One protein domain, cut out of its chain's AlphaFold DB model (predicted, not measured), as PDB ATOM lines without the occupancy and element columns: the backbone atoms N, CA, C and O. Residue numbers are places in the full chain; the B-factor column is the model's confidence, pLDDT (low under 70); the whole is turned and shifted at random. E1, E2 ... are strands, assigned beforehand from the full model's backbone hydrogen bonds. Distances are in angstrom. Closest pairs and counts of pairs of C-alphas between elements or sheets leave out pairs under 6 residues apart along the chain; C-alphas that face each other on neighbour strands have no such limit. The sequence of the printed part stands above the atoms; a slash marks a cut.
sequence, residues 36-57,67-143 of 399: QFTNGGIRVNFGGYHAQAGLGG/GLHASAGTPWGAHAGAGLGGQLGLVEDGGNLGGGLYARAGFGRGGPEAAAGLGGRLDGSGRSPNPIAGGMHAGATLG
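Overview. This is residues 36 to 57 and 67 to 143 of the 399 residues of the protein "glycine, alanine and asparagine-rich protein" of Pogonomyrmex barbatus (red harvester ant) (UniProt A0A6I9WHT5). The domain is one wide, flat slab: a single sheet of eight strands, E1 to E8, side by side in the order in which they come along the chain, with no named helix over either face. The slab is bowed and twisted; the short strand E1 makes one edge, and the long strands E5, E6, E7 and E8 make the half at the other edge. The printed part has 99 residues, of which 66 are in the eight named strands; the sheet is all antiparallel and the class is all strand. The whole is loose, with a radius of gyration of the C-alphas of 17.0 A, and the C-alphas span 54 by 34 by 13 A.

Arrangement. E1, residues 36 to 38, is an edge strand and forms a hairpin with E2, residues 41 to 46, at 154 degrees; N 36 and O 43 are 2.8 A apart, within hydrogen-bond range. E2 forms a hairpin with E3, residues 49 to 55, at 178 degrees, with N 44 and O 51 at 2.7 A. E1, E2 and E3 are a meander, each strand the antiparallel neighbour of the one before. Beyond the cut, E4, residues 67 to 73, is the antiparallel neighbour of E3 at 180 degrees, with N 52 and O 71 at 2.8 A. A second meander is E4, E5, residues 79 to 89, E6, residues 96 to 106, E7, residues 113 to 123, and E8, residues 132 to 141. Its four hairpins have N 70 and O 82 of E4 and E5 at 2.8 A, N 87 and O 98 of E5 and E6 at 2.7 A, N 101 and O 118 of E6 and E7 at 2.7 A, and N 121 and O 133 of E7 and E8 at 2.7 A. E8 is the other edge strand; E1 and E8 are apart.

Along the chain. E1 begins at C-alpha 36 (-24.657, -38.568, 66.575). From first to last C-alpha E2 measures 16.9 A, E3 20.4 A and E4 20.2 A. E5 measures 31.6 A, from C-alpha 79 at (-22.899, -22.681, 76.565), E6 32.3 A, E7 32.4 A and E8 29.7 A, ending at C-alpha 141 (-18.495, -9.266, 77.859).

Size, cuts and confidence. The two C-alphas farthest apart are those of Gly 47 and Arg 127, 54.6 A. Residues 58 to 66 are not printed, and C-alphas 57 and 67 are 4.9 A apart across this cut. Of the links that are printed whole, none is long. The mean pLDDT of the printed part is 82.4; it is under 70 at residues 39, 56 to 57, 89 to 95, 126 and 143.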
ATOM      1  N   GLN A  36     -25.020 -38.690  67.981       82.75
ATOM      2  CA  GLN A  36     -24.657 -38.568  66.575       82.75
ATOM      3  C   GLN A  36     -23.140 -38.669  66.437       82.75
ATOM      4  O   GLN A  36     -22.399 -37.884  67.034       82.75
ATOM      5  N   PHE A  37     -22.680 -39.602  65.611       80.44
ATOM      6  CA  PHE A  37     -21.300 -39.625  65.150       80.44
ATOM      7  C   PHE A  37     -21.171 -38.661  63.969       80.44
ATOM      8  O   PHE A  37     -21.941 -38.695  63.013       80.44
ATOM      9  N   THR A  38     -20.229 -37.738  64.075       73.75
ATOM     10  CA  THR A  38     -19.876 -36.783  63.025       73.75
ATOM     11  C   THR A  38     -18.502 -37.121  62.484       73.75
ATOM     12  O   THR A  38     -17.712 -37.767  63.168       73.75
ATOM     13  N   ASN A  39     -18.202 -36.674  61.266       67.50
ATOM     14  CA  ASN A  39     -16.907 -36.920  60.643       67.50
ATOM     15  C   ASN A  39     -15.793 -36.246  61.473       67.50
ATOM     16  O   ASN A  39     -15.594 -35.034  61.394       67.50
ATOM     17  N   GLY A  40     -15.160 -37.035  62.348       74.50
ATOM     18  CA  GLY A  40     -14.143 -36.602  63.301       74.50
ATOM     19  C   GLY A  40     -14.617 -36.300  64.729       74.50
ATOM     20  O   GLY A  40     -13.819 -35.781  65.503       74.50
ATOM     21  N   GLY A  41     -15.860 -36.592  65.130       83.19
ATOM     22  CA  GLY A  41     -16.325 -36.287  66.492       83.19
ATOM     23  C   GLY A  41     -17.650 -36.916  66.905       83.19
ATOM     24  O   GLY A  41     -18.372 -37.468  66.086       83.19
ATOM     25  N   ILE A  42     -18.008 -36.770  68.176       87.50
ATOM     26  CA  ILE A  42     -19.250 -37.263  68.776       87.50
ATOM     27  C   ILE A  42     -20.088 -36.067  69.224       87.50
ATOM     28  O   ILE A  42     -19.575 -35.130  69.842       87.50
ATOM     29  N   ARG A  43     -21.387 -36.102  68.936       87.06
ATOM     30  CA  ARG A  43     -22.378 -35.153  69.441       87.06
ATOM     31  C   ARG A  43     -23.434 -35.891  70.239       87.06
ATOM     32  O   ARG A  43     -23.891 -36.951  69.831       87.06
ATOM     33  N   VAL A  44     -23.858 -35.300  71.341       90.12
ATOM     34  CA  VAL A  44     -25.013 -35.731  72.112       90.12
ATOM     35  C   VAL A  44     -26.041 -34.614  72.180       90.12
ATOM     36  O   VAL A  44     -25.668 -33.449  72.295       90.12
ATOM     37  N   ASN A  45     -27.325 -34.956  72.102       89.94
ATOM     38  CA  ASN A  45     -28.430 -34.011  72.260       89.94
ATOM     39  C   ASN A  45     -29.568 -34.633  73.074       89.94
ATOM     40  O   ASN A  45     -30.344 -35.443  72.577       89.94
ATOM     41  N   PHE A  46     -29.694 -34.243  74.332       88.12
ATOM     42  CA  PHE A  46     -30.729 -34.762  75.210       88.12
ATOM     43  C   PHE A  46     -31.545 -33.620  75.803       88.12
ATOM     44  O   PHE A  46     -31.017 -32.802  76.549       88.12
ATOM     45  N   GLY A  47     -32.840 -33.554  75.483       84.50
ATOM     46  CA  GLY A  47     -33.760 -32.588  76.095       84.50
ATOM     47  C   GLY A  47     -33.349 -31.120  75.915       84.50
ATOM     48  O   GLY A  47     -33.591 -30.315  76.809       84.50
ATOM     49  N   GLY A  48     -32.683 -30.785  74.802       85.19
ATOM     50  CA  GLY A  48     -32.151 -29.450  74.498       85.19
ATOM     51  C   GLY A  48     -30.765 -29.161  75.094       85.19
ATOM     52  O   GLY A  48     -30.169 -28.130  74.777       85.19
ATOM     53  N   TYR A  49     -30.226 -30.059  75.922       90.31
ATOM     54  CA  TYR A  49     -28.806 -30.064  76.250       90.31
ATOM     55  C   TYR A  49     -28.049 -30.693  75.099       90.31
ATOM     56  O   TYR A  49     -28.393 -31.786  74.660       90.31
ATOM     57  N   HIS A  50     -27.000 -30.038  74.636       90.62
ATOM     58  CA  HIS A  50     -26.143 -30.582  73.600       90.62
ATOM     59  C   HIS A  50     -24.704 -30.584  74.078       90.62
ATOM     60  O   HIS A  50     -24.284 -29.684  74.792       90.62
ATOM     61  N   ALA A  51     -23.937 -31.587  73.684       91.25
ATOM     62  CA  ALA A  51     -22.493 -31.546  73.801       91.25
ATOM     63  C   ALA A  51     -21.875 -32.137  72.546       91.25
ATOM     64  O   ALA A  51     -22.398 -33.079  71.966       91.25
ATOM     65  N   GLN A  52     -20.775 -31.565  72.100       89.31
ATOM     66  CA  GLN A  52     -20.033 -32.009  70.942       89.31
ATOM     67  C   GLN A  52     -18.566 -32.030  71.307       89.31
ATOM     68  O   GLN A  52     -18.063 -31.034  71.806       89.31
ATOM     69  N   ALA A  53     -17.867 -33.106  70.985       90.12
ATOM     70  CA  ALA A  53     -16.415 -33.148  71.011       90.12
ATOM     71  C   ALA A  53     -15.902 -33.780  69.721       90.12
ATOM     72  O   ALA A  53     -16.505 -34.720  69.213       90.12
ATOM     73  N   GLY A  54     -14.810 -33.277  69.165       86.81
ATOM     74  CA  GLY A  54     -14.250 -33.830  67.941       86.81
ATOM     75  C   GLY A  54     -13.089 -33.033  67.389       86.81
ATOM     76  O   GLY A  54     -12.559 -32.139  68.040       86.81
ATOM     77  N   LEU A  55     -12.725 -33.355  66.159       84.31
ATOM     78  CA  LEU A  55     -11.740 -32.639  65.382       84.31
ATOM     79  C   LEU A  55     -12.315 -31.267  64.991       84.31
ATOM     80  O   LEU A  55     -13.247 -31.150  64.195       84.31
ATOM     81  N   GLY A  56     -11.789 -30.226  65.629       66.12
ATOM     82  CA  GLY A  56     -12.078 -28.821  65.375       66.12
ATOM     83  C   GLY A  56     -10.953 -28.218  64.551       66.12
ATOM     84  O   GLY A  56      -9.913 -27.861  65.084       66.12
ATOM     85  N   GLY A  57     -11.157 -28.136  63.245       61.62
ATOM     86  CA  GLY A  57     -10.111 -27.783  62.293       61.62
ATOM     87  C   GLY A  57     -10.406 -28.548  61.025       61.62
ATOM     88  O   GLY A  57     -10.006 -29.696  60.862       61.62
ATOM     89  N   GLY A  67      -7.173 -29.787  64.663       82.69
ATOM     90  CA  GLY A  67      -7.409 -29.372  66.037       82.69
ATOM     91  C   GLY A  67      -8.486 -30.182  66.728       82.69
ATOM     92  O   GLY A  67      -9.168 -30.978  66.095       82.69
ATOM     93  N   LEU A  68      -8.630 -29.991  68.034       88.12
ATOM     94  CA  LEU A  68      -9.674 -30.591  68.857       88.12
ATOM     95  C   LEU A  68     -10.631 -29.495  69.307       88.12
ATOM     96  O   LEU A  68     -10.206 -28.410  69.677       88.12
ATOM     97  N   HIS A  69     -11.923 -29.767  69.313       89.38
ATOM     98  CA  HIS A  69     -12.939 -28.864  69.828       89.38
ATOM     99  C   HIS A  69     -13.944 -29.653  70.649       89.38
ATOM    100  O   HIS A  69     -14.440 -30.687  70.204       89.38
ATOM    101  N   ALA A  70     -14.265 -29.139  71.828       91.25
ATOM    102  CA  ALA A  70     -15.327 -29.625  72.682       91.25
ATOM    103  C   ALA A  70     -16.233 -28.462  73.085       91.25
ATOM    104  O   ALA A  70     -15.761 -27.401  73.471       91.25
ATOM    105  N   SER A  71     -17.541 -28.663  73.030       90.62
ATOM    106  CA  SER A  71     -18.546 -27.699  73.456       90.62
ATOM    107  C   SER A  71     -19.713 -28.406  74.119       90.62
ATOM    108  O   SER A  71     -19.998 -29.564  73.826       90.62
ATOM    109  N   ALA A  72     -20.382 -27.714  75.022       93.06
ATOM    110  CA  ALA A  72     -21.619 -28.128  75.639       93.06
ATOM    111  C   ALA A  72     -22.529 -26.915  75.801       93.06
ATOM    112  O   ALA A  72     -22.070 -25.798  76.033       93.06
ATOM    113  N   GLY A  73     -23.827 -27.138  75.699       92.81
ATOM    114  CA  GLY A  73     -24.832 -26.110  75.813       92.81
ATOM    115  C   GLY A  73     -26.104 -26.641  76.435       92.81
ATOM    116  O   GLY A  73     -26.383 -27.840  76.471       92.81
ATOM    117  N   THR A  74     -26.865 -25.704  76.967       92.56
ATOM    118  CA  THR A  74     -28.130 -25.938  77.650       92.56
ATOM    119  C   THR A  74     -29.284 -25.388  76.807       92.56
ATOM    120  O   THR A  74     -29.067 -24.476  76.000       92.56
ATOM    121  N   PRO A  75     -30.527 -25.847  77.036       88.38
ATOM    122  CA  PRO A  75     -31.702 -25.331  76.326       88.38
ATOM    123  C   PRO A  75     -31.924 -23.823  76.522       88.38
ATOM    124  O   PRO A  75     -32.589 -23.165  75.726       88.38
ATOM    125  N   TRP A  76     -31.387 -23.262  77.606       88.81
ATOM    126  CA  TRP A  76     -31.571 -21.857  77.962       88.81
ATOM    127  C   TRP A  76     -30.577 -20.920  77.269       88.81
ATOM    128  O   TRP A  76     -30.714 -19.703  77.381       88.81
ATOM    129  N   GLY A  77     -29.634 -21.473  76.500       88.50
ATOM    130  CA  GLY A  77     -28.633 -20.730  75.736       88.50
ATOM    131  C   GLY A  77     -27.273 -20.637  76.425       88.50
ATOM    132  O   GLY A  77     -26.301 -20.239  75.778       88.50
ATOM    133  N   ALA A  78     -27.175 -21.034  77.700       92.44
ATOM    134  CA  ALA A  78     -25.883 -21.122  78.360       92.44
ATOM    135  C   ALA A  78     -25.038 -22.190  77.669       92.44
ATOM    136  O   ALA A  78     -25.523 -23.302  77.442       92.44
ATOM    137  N   HIS A  79     -23.807 -21.843  77.328       92.50
ATOM    138  CA  HIS A  79     -22.899 -22.681  76.565       92.50
ATOM    139  C   HIS A  79     -21.470 -22.505  77.062       92.50
ATOM    140  O   HIS A  79     -21.101 -21.465  77.603       92.50
ATOM    141  N   ALA A  80     -20.661 -23.533  76.870       93.38
ATOM    142  CA  ALA A  80     -19.236 -23.523  77.118       93.38
ATOM    143  C   ALA A  80     -18.554 -24.341  76.029       93.38
ATOM    144  O   ALA A  80     -19.033 -25.408  75.662       93.38
ATOM    145  N   GLY A  81     -17.441 -23.859  75.507       91.56
ATOM    146  CA  GLY A  81     -16.660 -24.565  74.515       91.56
ATOM    147  C   GLY A  81     -15.197 -24.203  74.615       91.56
ATOM    148  O   GLY A  81     -14.834 -23.095  74.991       91.56
ATOM    149  N   ALA A  82     -14.352 -25.161  74.302       91.75
ATOM    150  CA  ALA A  82     -12.927 -24.976  74.228       91.75
ATOM    151  C   ALA A  82     -12.383 -25.793  73.070       91.75
ATOM    152  O   ALA A  82     -12.914 -26.845  72.711       91.75
ATOM    153  N   GLY A  83     -11.303 -25.313  72.487       89.62
ATOM    154  CA  GLY A  83     -10.631 -26.035  71.438       89.62
ATOM    155  C   GLY A  83      -9.163 -25.692  71.361       89.62
ATOM    156  O   GLY A  83      -8.697 -24.673  71.862       89.62
ATOM    157  N   LEU A  84      -8.444 -26.591  70.721       87.44
ATOM    158  CA  LEU A  84      -7.078 -26.427  70.294       87.44
ATOM    159  C   LEU A  84      -7.096 -26.460  68.775       87.44
ATOM    160  O   LEU A  84      -7.600 -27.414  68.198       87.44
ATOM    161  N   GLY A  85      -6.567 -25.428  68.137       83.94
ATOM    162  CA  GLY A  85      -6.355 -25.387  66.697       83.94
ATOM    163  C   GLY A  85      -4.869 -25.298  66.401       83.94
ATOM    164  O   GLY A  85      -4.128 -24.645  67.128       83.94
ATOM    165  N   GLY A  86      -4.432 -25.942  65.334       79.88
ATOM    166  CA  GLY A  86      -3.101 -25.813  64.766       79.88
ATOM    167  C   GLY A  86      -3.223 -25.640  63.262       79.88
ATOM    168  O   GLY A  86      -4.024 -26.316  62.627       79.88
ATOM    169  N   GLN A  87      -2.445 -24.733  62.690       77.75
ATOM    170  CA  GLN A  87      -2.311 -24.561  61.256       77.75
ATOM    171  C   GLN A  87      -0.887 -24.911  60.853       77.75
ATOM    172  O   GLN A  87       0.067 -24.261  61.278       77.75
ATOM    173  N   LEU A  88      -0.758 -25.910  59.989       74.44
ATOM    174  CA  LEU A  88       0.464 -26.141  59.243       74.44
ATOM    175  C   LEU A  88       0.318 -25.481  57.871       74.44
ATOM    176  O   LEU A  88      -0.527 -25.881  57.064       74.44
ATOM    177  N   GLY A  89       1.124 -24.456  57.613       68.75
ATOM    178  CA  GLY A  89       1.304 -23.918  56.271       68.75
ATOM    179  C   GLY A  89       1.901 -25.005  55.387       68.75
ATOM    180  O   GLY A  89       3.019 -25.456  55.637       68.75
ATOM    181  N   LEU A  90       1.141 -25.454  54.388       63.19
ATOM    182  CA  LEU A  90       1.668 -26.345  53.363       63.19
ATOM    183  C   LEU A  90       2.659 -25.546  52.513       63.19
ATOM    184  O   LEU A  90       2.440 -24.379  52.191       63.19
ATOM    185  N   VAL A  91       3.807 -26.163  52.267       60.56
ATOM    186  CA  VAL A  91       4.997 -25.507  51.735       60.56
ATOM    187  C   VAL A  91       4.825 -25.249  50.242       60.56
ATOM    188  O   VAL A  91       4.994 -26.166  49.449       60.56
ATOM    189  N   GLU A  92       4.570 -23.988  49.894       59.41
ATOM    190  CA  GLU A  92       5.100 -23.350  48.676       59.41
ATOM    191  C   GLU A  92       5.739 -21.981  49.007       59.41
ATOM    192  O   GLU A  92       6.817 -21.695  48.501       59.41
ATOM    193  N   ASP A  93       5.219 -21.224  49.991       56.41
ATOM    194  CA  ASP A  93       5.716 -19.873  50.341       56.41
ATOM    195  C   ASP A  93       6.040 -19.673  51.841       56.41
ATOM    196  O   ASP A  93       5.558 -18.748  52.498       56.41
ATOM    197  N   GLY A  94       6.879 -20.541  52.413       60.41
ATOM    198  CA  GLY A  94       7.345 -20.406  53.801       60.41
ATOM    199  C   GLY A  94       6.384 -21.039  54.812       60.41
ATOM    200  O   GLY A  94       5.324 -20.508  55.141       60.41
ATOM    201  N   GLY A  95       6.772 -22.217  55.306       66.25
ATOM    202  CA  GLY A  95       5.980 -23.015  56.239       66.25
ATOM    203  C   GLY A  95       5.754 -22.286  57.560       66.25
ATOM    204  O   GLY A  95       6.604 -22.298  58.444       66.25
ATOM    205  N   ASN A  96       4.595 -21.653  57.703       76.06
ATOM    206  CA  ASN A  96       4.165 -21.083  58.970       76.06
ATOM    207  C   ASN A  96       3.506 -22.172  59.817       76.06
ATOM    208  O   ASN A  96       2.571 -22.837  59.374       76.06
ATOM    209  N   LEU A  97       3.982 -22.332  61.044       79.88
ATOM    210  CA  LEU A  97       3.447 -23.254  62.039       79.88
ATOM    211  C   LEU A  97       2.688 -22.429  63.073       79.88
ATOM    212  O   LEU A  97       3.288 -21.758  63.905       79.88
ATOM    213  N   GLY A  98       1.367 -22.423  62.992       82.50
ATOM    214  CA  GLY A  98       0.498 -21.719  63.925       82.50
ATOM    215  C   GLY A  98      -0.255 -22.681  64.823       82.50
ATOM    216  O   GLY A  98      -0.543 -23.808  64.435       82.50
ATOM    217  N   GLY A  99      -0.638 -22.233  66.006       83.75
ATOM    218  CA  GLY A  99      -1.597 -22.952  66.824       83.75
ATOM    219  C   GLY A  99      -2.024 -22.170  68.046       83.75
ATOM    220  O   GLY A  99      -1.424 -21.163  68.408       83.75
ATOM    221  N   GLY A 100      -3.094 -22.615  68.681       86.69
ATOM    222  CA  GLY A 100      -3.601 -21.970  69.868       86.69
ATOM    223  C   GLY A 100      -4.719 -22.737  70.541       86.69
ATOM    224  O   GLY A 100      -5.391 -23.570  69.937       86.69
ATOM    225  N   LEU A 101      -4.898 -22.426  71.815       89.38
ATOM    226  CA  LEU A 101      -6.012 -22.861  72.629       89.38
ATOM    227  C   LEU A 101      -7.004 -21.717  72.745       89.38
ATOM    228  O   LEU A 101      -6.619 -20.556  72.872       89.38
ATOM    229  N   TYR A 102      -8.279 -22.050  72.770       88.31
ATOM    230  CA  TYR A 102      -9.334 -21.125  73.129       88.31
ATOM    231  C   TYR A 102     -10.323 -21.822  74.049       88.31
ATOM    232  O   TYR A 102     -10.525 -23.031  73.986       88.31
ATOM    233  N   ALA A 103     -10.939 -21.036  74.909       91.06
ATOM    234  CA  ALA A 103     -12.016 -21.418  75.790       91.06
ATOM    235  C   ALA A 103     -13.003 -20.257  75.856       91.06
ATOM    236  O   ALA A 103     -12.623 -19.088  75.857       91.06
ATOM    237  N   ARG A 104     -14.283 -20.582  75.900       89.94
ATOM    238  CA  ARG A 104     -15.382 -19.632  75.904       89.94
ATOM    239  C   ARG A 104     -16.528 -20.217  76.700       89.94
ATOM    240  O   ARG A 104     -16.816 -21.403  76.586       89.94
ATOM    241  N   ALA A 105     -17.195 -19.396  77.485       92.06
ATOM    242  CA  ALA A 105     -18.430 -19.765  78.142       92.06
ATOM    243  C   ALA A 105     -19.318 -18.540  78.298       92.06
ATOM    244  O   ALA A 105     -18.837 -17.462  78.633       92.06
ATOM    245  N   GLY A 106     -20.616 -18.710  78.101       91.25
ATOM    246  CA  GLY A 106     -21.576 -17.632  78.247       91.25
ATOM    247  C   GLY A 106     -22.931 -18.128  78.704       91.25
ATOM    248  O   GLY A 106     -23.274 -19.298  78.551       91.25
ATOM    249  N   PHE A 107     -23.718 -17.214  79.263       87.81
ATOM    250  CA  PHE A 107     -25.080 -17.493  79.723       87.81
ATOM    251  C   PHE A 107     -26.114 -17.540  78.584       87.81
ATOM    252  O   PHE A 107     -27.255 -17.936  78.810       87.81
ATOM    253  N   GLY A 108     -25.708 -17.202  77.354       81.94
ATOM    254  CA  GLY A 108     -26.583 -17.166  76.184       81.94
ATOM    255  C   GLY A 108     -27.497 -15.945  76.150       81.94
ATOM    256  O   GLY A 108     -27.507 -15.134  77.071       81.94
ATOM    257  N   ARG A 109     -28.259 -15.805  75.056       80.69
ATOM    258  CA  ARG A 109     -29.249 -14.723  74.856       80.69
ATOM    259  C   ARG A 109     -28.680 -13.310  75.056       80.69
ATOM    260  O   ARG A 109     -29.346 -12.444  75.611       80.69
ATOM    261  N   GLY A 110     -27.435 -13.095  74.631       79.38
ATOM    262  CA  GLY A 110     -26.753 -11.816  74.809       79.38
ATOM    263  C   GLY A 110     -26.452 -11.469  76.267       79.38
ATOM    264  O   GLY A 110     -26.287 -10.293  76.554       79.38
ATOM    265  N   GLY A 111     -26.418 -12.450  77.176       84.75
ATOM    266  CA  GLY A 111     -25.908 -12.293  78.537       84.75
ATOM    267  C   GLY A 111     -24.377 -12.347  78.607       84.75
ATOM    268  O   GLY A 111     -23.710 -12.390  77.570       84.75
ATOM    269  N   PRO A 112     -23.803 -12.366  79.823       88.44
ATOM    270  CA  PRO A 112     -22.362 -12.339  79.995       88.44
ATOM    271  C   PRO A 112     -21.674 -13.541  79.350       88.44
ATOM    272  O   PRO A 112     -22.137 -14.680  79.479       88.44
ATOM    273  N   GLU A 113     -20.552 -13.281  78.694       88.44
ATOM    274  CA  GLU A 113     -19.740 -14.280  78.013       88.44
ATOM    275  C   GLU A 113     -18.266 -14.003  78.288       88.44
ATOM    276  O   GLU A 113     -17.774 -12.901  78.075       88.44
ATOM    277  N   ALA A 114     -17.557 -15.008  78.780       90.12
ATOM    278  CA  ALA A 114     -16.126 -14.973  79.001       90.12
ATOM    279  C   ALA A 114     -15.433 -15.816  77.936       90.12
ATOM    280  O   ALA A 114     -15.843 -16.943  77.666       90.12
ATOM    281  N   ALA A 115     -14.366 -15.286  77.355       88.81
ATOM    282  CA  ALA A 115     -13.511 -16.002  76.428       88.81
ATOM    283  C   ALA A 115     -12.047 -15.752  76.776       88.81
ATOM    284  O   ALA A 115     -11.649 -14.646  77.130       88.81
ATOM    285  N   ALA A 116     -11.237 -16.789  76.665       90.19
ATOM    286  CA  ALA A 116      -9.803 -16.698  76.812       90.19
ATOM    287  C   ALA A 116      -9.127 -17.644  75.834       90.19
ATOM    288  O   ALA A 116      -9.682 -18.669  75.447       90.19
ATOM    289  N   GLY A 117      -7.902 -17.332  75.464       88.62
ATOM    290  CA  GLY A 117      -7.131 -18.189  74.598       88.62
ATOM    291  C   GLY A 117      -5.680 -17.778  74.537       88.62
ATOM    292  O   GLY A 117      -5.290 -16.672  74.900       88.62
ATOM    293  N   LEU A 118      -4.879 -18.714  74.075       87.94
ATOM    294  CA  LEU A 118      -3.452 -18.576  73.876       87.94
ATOM    295  C   LEU A 118      -3.174 -18.959  72.435       87.94
ATOM    296  O   LEU A 118      -3.554 -20.043  72.015       87.94
ATOM    297  N   GLY A 119      -2.499 -18.097  71.694       86.19
ATOM    298  CA  GLY A 119      -2.081 -18.353  70.326       86.19
ATOM    299  C   GLY A 119      -0.581 -18.184  70.174       86.19
ATOM    300  O   GLY A 119       0.026 -17.342  70.832       86.19
ATOM    301  N   GLY A 120       0.010 -18.965  69.283       84.12
ATOM    302  CA  GLY A 120       1.403 -18.880  68.887       84.12
ATOM    303  C   GLY A 120       1.551 -19.155  67.398       84.12
ATOM    304  O   GLY A 120       0.796 -19.928  66.809       84.12
ATOM    305  N   ARG A 121       2.529 -18.513  66.775       83.31
ATOM    306  CA  ARG A 121       2.945 -18.771  65.407       83.31
ATOM    307  C   ARG A 121       4.459 -18.739  65.324       83.31
ATOM    308  O   ARG A 121       5.099 -17.815  65.816       83.31
ATOM    309  N   LEU A 122       4.998 -19.755  64.679       81.38
ATOM    310  CA  LEU A 122       6.374 -19.845  64.254       81.38
ATOM    311  C   LEU A 122       6.411 -19.578  62.747       81.38
ATOM    312  O   LEU A 122       5.733 -20.255  61.972       81.38
ATOM    313  N   ASP A 123       7.191 -18.587  62.345       80.25
ATOM    314  CA  ASP A 123       7.553 -18.373  60.955       80.25
ATOM    315  C   ASP A 123       8.738 -19.272  60.594       80.25
ATOM    316  O   ASP A 123       9.856 -19.099  61.084       80.25
ATOM    317  N   GLY A 124       8.485 -20.257  59.733       71.50
ATOM    318  CA  GLY A 124       9.497 -21.187  59.244       71.50
ATOM    319  C   GLY A 124      10.412 -20.609  58.163       71.50
ATOM    320  O   GLY A 124      11.259 -21.340  57.657       71.50
ATOM    321  N   SER A 125      10.279 -19.329  57.791       73.88
ATOM    322  CA  SER A 125      11.137 -18.692  56.781       73.88
ATOM    323  C   SER A 125      12.599 -18.543  57.219       73.88
ATOM    324  O   SER A 125      13.472 -18.353  56.371       73.88
ATOM    325  N   GLY A 126      12.876 -18.586  58.533       67.69
ATOM    326  CA  GLY A 126      14.211 -18.402  59.122       67.69
ATOM    327  C   GLY A 126      14.831 -17.019  58.881       67.69
ATOM    328  O   GLY A 126      15.988 -16.794  59.226       67.69
ATOM    329  N   ARG A 127      14.080 -16.100  58.262       73.56
ATOM    330  CA  ARG A 127      14.535 -14.767  57.838       73.56
ATOM    331  C   ARG A 127      13.793 -13.639  58.544       73.56
ATOM    332  O   ARG A 127      14.160 -12.480  58.367       73.56
ATOM    333  N   SER A 128      12.749 -13.947  59.314       73.00
ATOM    334  CA  SER A 128      12.019 -12.929  60.057       73.00
ATOM    335  C   SER A 128      12.779 -12.498  61.313       73.00
ATOM    336  O   SER A 128      13.370 -13.328  62.003       73.00
ATOM    337  N   PRO A 129      12.742 -11.195  61.649       73.31
ATOM    338  CA  PRO A 129      13.331 -10.681  62.884       73.31
ATOM    339  C   PRO A 129      12.609 -11.204  64.136       73.31
ATOM    340  O   PRO A 129      13.217 -11.278  65.196       73.31
ATOM    341  N   ASN A 130      11.341 -11.614  64.000       73.31
ATOM    342  CA  ASN A 130      10.531 -12.223  65.054       73.31
ATOM    343  C   ASN A 130       9.951 -13.559  64.557       73.31
ATOM    344  O   ASN A 130       8.775 -13.613  64.185       73.31
ATOM    345  N   PRO A 131      10.757 -14.637  64.537       71.38
ATOM    346  CA  PRO A 131      10.322 -15.933  64.026       71.38
ATOM    347  C   PRO A 131       9.285 -16.592  64.933       71.38
ATOM    348  O   PRO A 131       8.568 -17.476  64.490       71.38
ATOM    349  N   ILE A 132       9.180 -16.166  66.193       79.75
ATOM    350  CA  ILE A 132       8.188 -16.645  67.150       79.75
ATOM    351  C   ILE A 132       7.326 -15.455  67.553       79.75
ATOM    352  O   ILE A 132       7.816 -14.473  68.107       79.75
ATOM    353  N   ALA A 133       6.028 -15.563  67.301       80.25
ATOM    354  CA  ALA A 133       5.023 -14.635  67.787       80.25
ATOM    355  C   ALA A 133       3.974 -15.407  68.584       80.25
ATOM    356  O   ALA A 133       3.657 -16.549  68.273       80.25
ATOM    357  N   GLY A 134       3.407 -14.793  69.611       81.50
ATOM    358  CA  GLY A 134       2.329 -15.399  70.376       81.50
ATOM    359  C   GLY A 134       1.671 -14.390  71.291       81.50
ATOM    360  O   GLY A 134       2.243 -13.340  71.581       81.50
ATOM    361  N   GLY A 135       0.458 -14.705  71.718       84.88
ATOM    362  CA  GLY A 135      -0.350 -13.827  72.540       84.88
ATOM    363  C   GLY A 135      -1.382 -14.593  73.342       84.88
ATOM    364  O   GLY A 135      -1.938 -15.596  72.894       84.88
ATOM    365  N   MET A 136      -1.639 -14.098  74.542       86.94
ATOM    366  CA  MET A 136      -2.759 -14.492  75.380       86.94
ATOM    367  C   MET A 136      -3.859 -13.453  75.244       86.94
ATOM    368  O   MET A 136      -3.591 -12.254  75.210       86.94
ATOM    369  N   HIS A 137      -5.099 -13.908  75.216       85.50
ATOM    370  CA  HIS A 137      -6.260 -13.059  75.390       85.50
ATOM    371  C   HIS A 137      -7.136 -13.630  76.493       85.50
ATOM    372  O   HIS A 137      -7.301 -14.842  76.608       85.50
ATOM    373  N   ALA A 138      -7.704 -12.755  77.306       86.69
ATOM    374  CA  ALA A 138      -8.743 -13.096  78.261       86.69
ATOM    375  C   ALA A 138      -9.690 -11.909  78.367       86.69
ATOM    376  O   ALA A 138      -9.259 -10.793  78.644       86.69
ATOM    377  N   GLY A 139     -10.975 -12.129  78.140       85.12
ATOM    378  CA  GLY A 139     -11.978 -11.082  78.207       85.12
ATOM    379  C   GLY A 139     -13.326 -11.620  78.633       85.12
ATOM    380  O   GLY A 139     -13.631 -12.801  78.473       85.12
ATOM    381  N   ALA A 140     -14.135 -10.728  79.182       83.88
ATOM    382  CA  ALA A 140     -15.521 -11.010  79.491       83.88
ATOM    383  C   ALA A 140     -16.385  -9.866  78.970       83.88
ATOM    384  O   ALA A 140     -16.121  -8.703  79.260       83.88
ATOM    385  N   THR A 141     -17.413 -10.185  78.195       82.38
ATOM    386  CA  THR A 141     -18.495  -9.266  77.859       82.38
ATOM    387  C   THR A 141     -19.635  -9.444  78.845       82.38
ATOM    388  O   THR A 141     -19.920 -10.554  79.282       82.38
ATOM    389  N   LEU A 142     -20.285  -8.340  79.209       74.25
ATOM    390  CA  LEU A 142     -21.484  -8.336  80.050       74.25
ATOM    391  C   LEU A 142     -22.772  -8.516  79.232       74.25
ATOM    392  O   LEU A 142     -23.860  -8.426  79.794       74.25
ATOM    393  N   GLY A 143     -22.651  -8.824  77.937       65.62
ATOM    394  CA  GLY A 143     -23.786  -8.935  77.037       65.62
ATOM    395  C   GLY A 143     -24.074  -7.626  76.306       65.62
ATOM    396  O   GLY A 143     -24.125  -6.563  76.918       65.62
TER     397      GLY A 143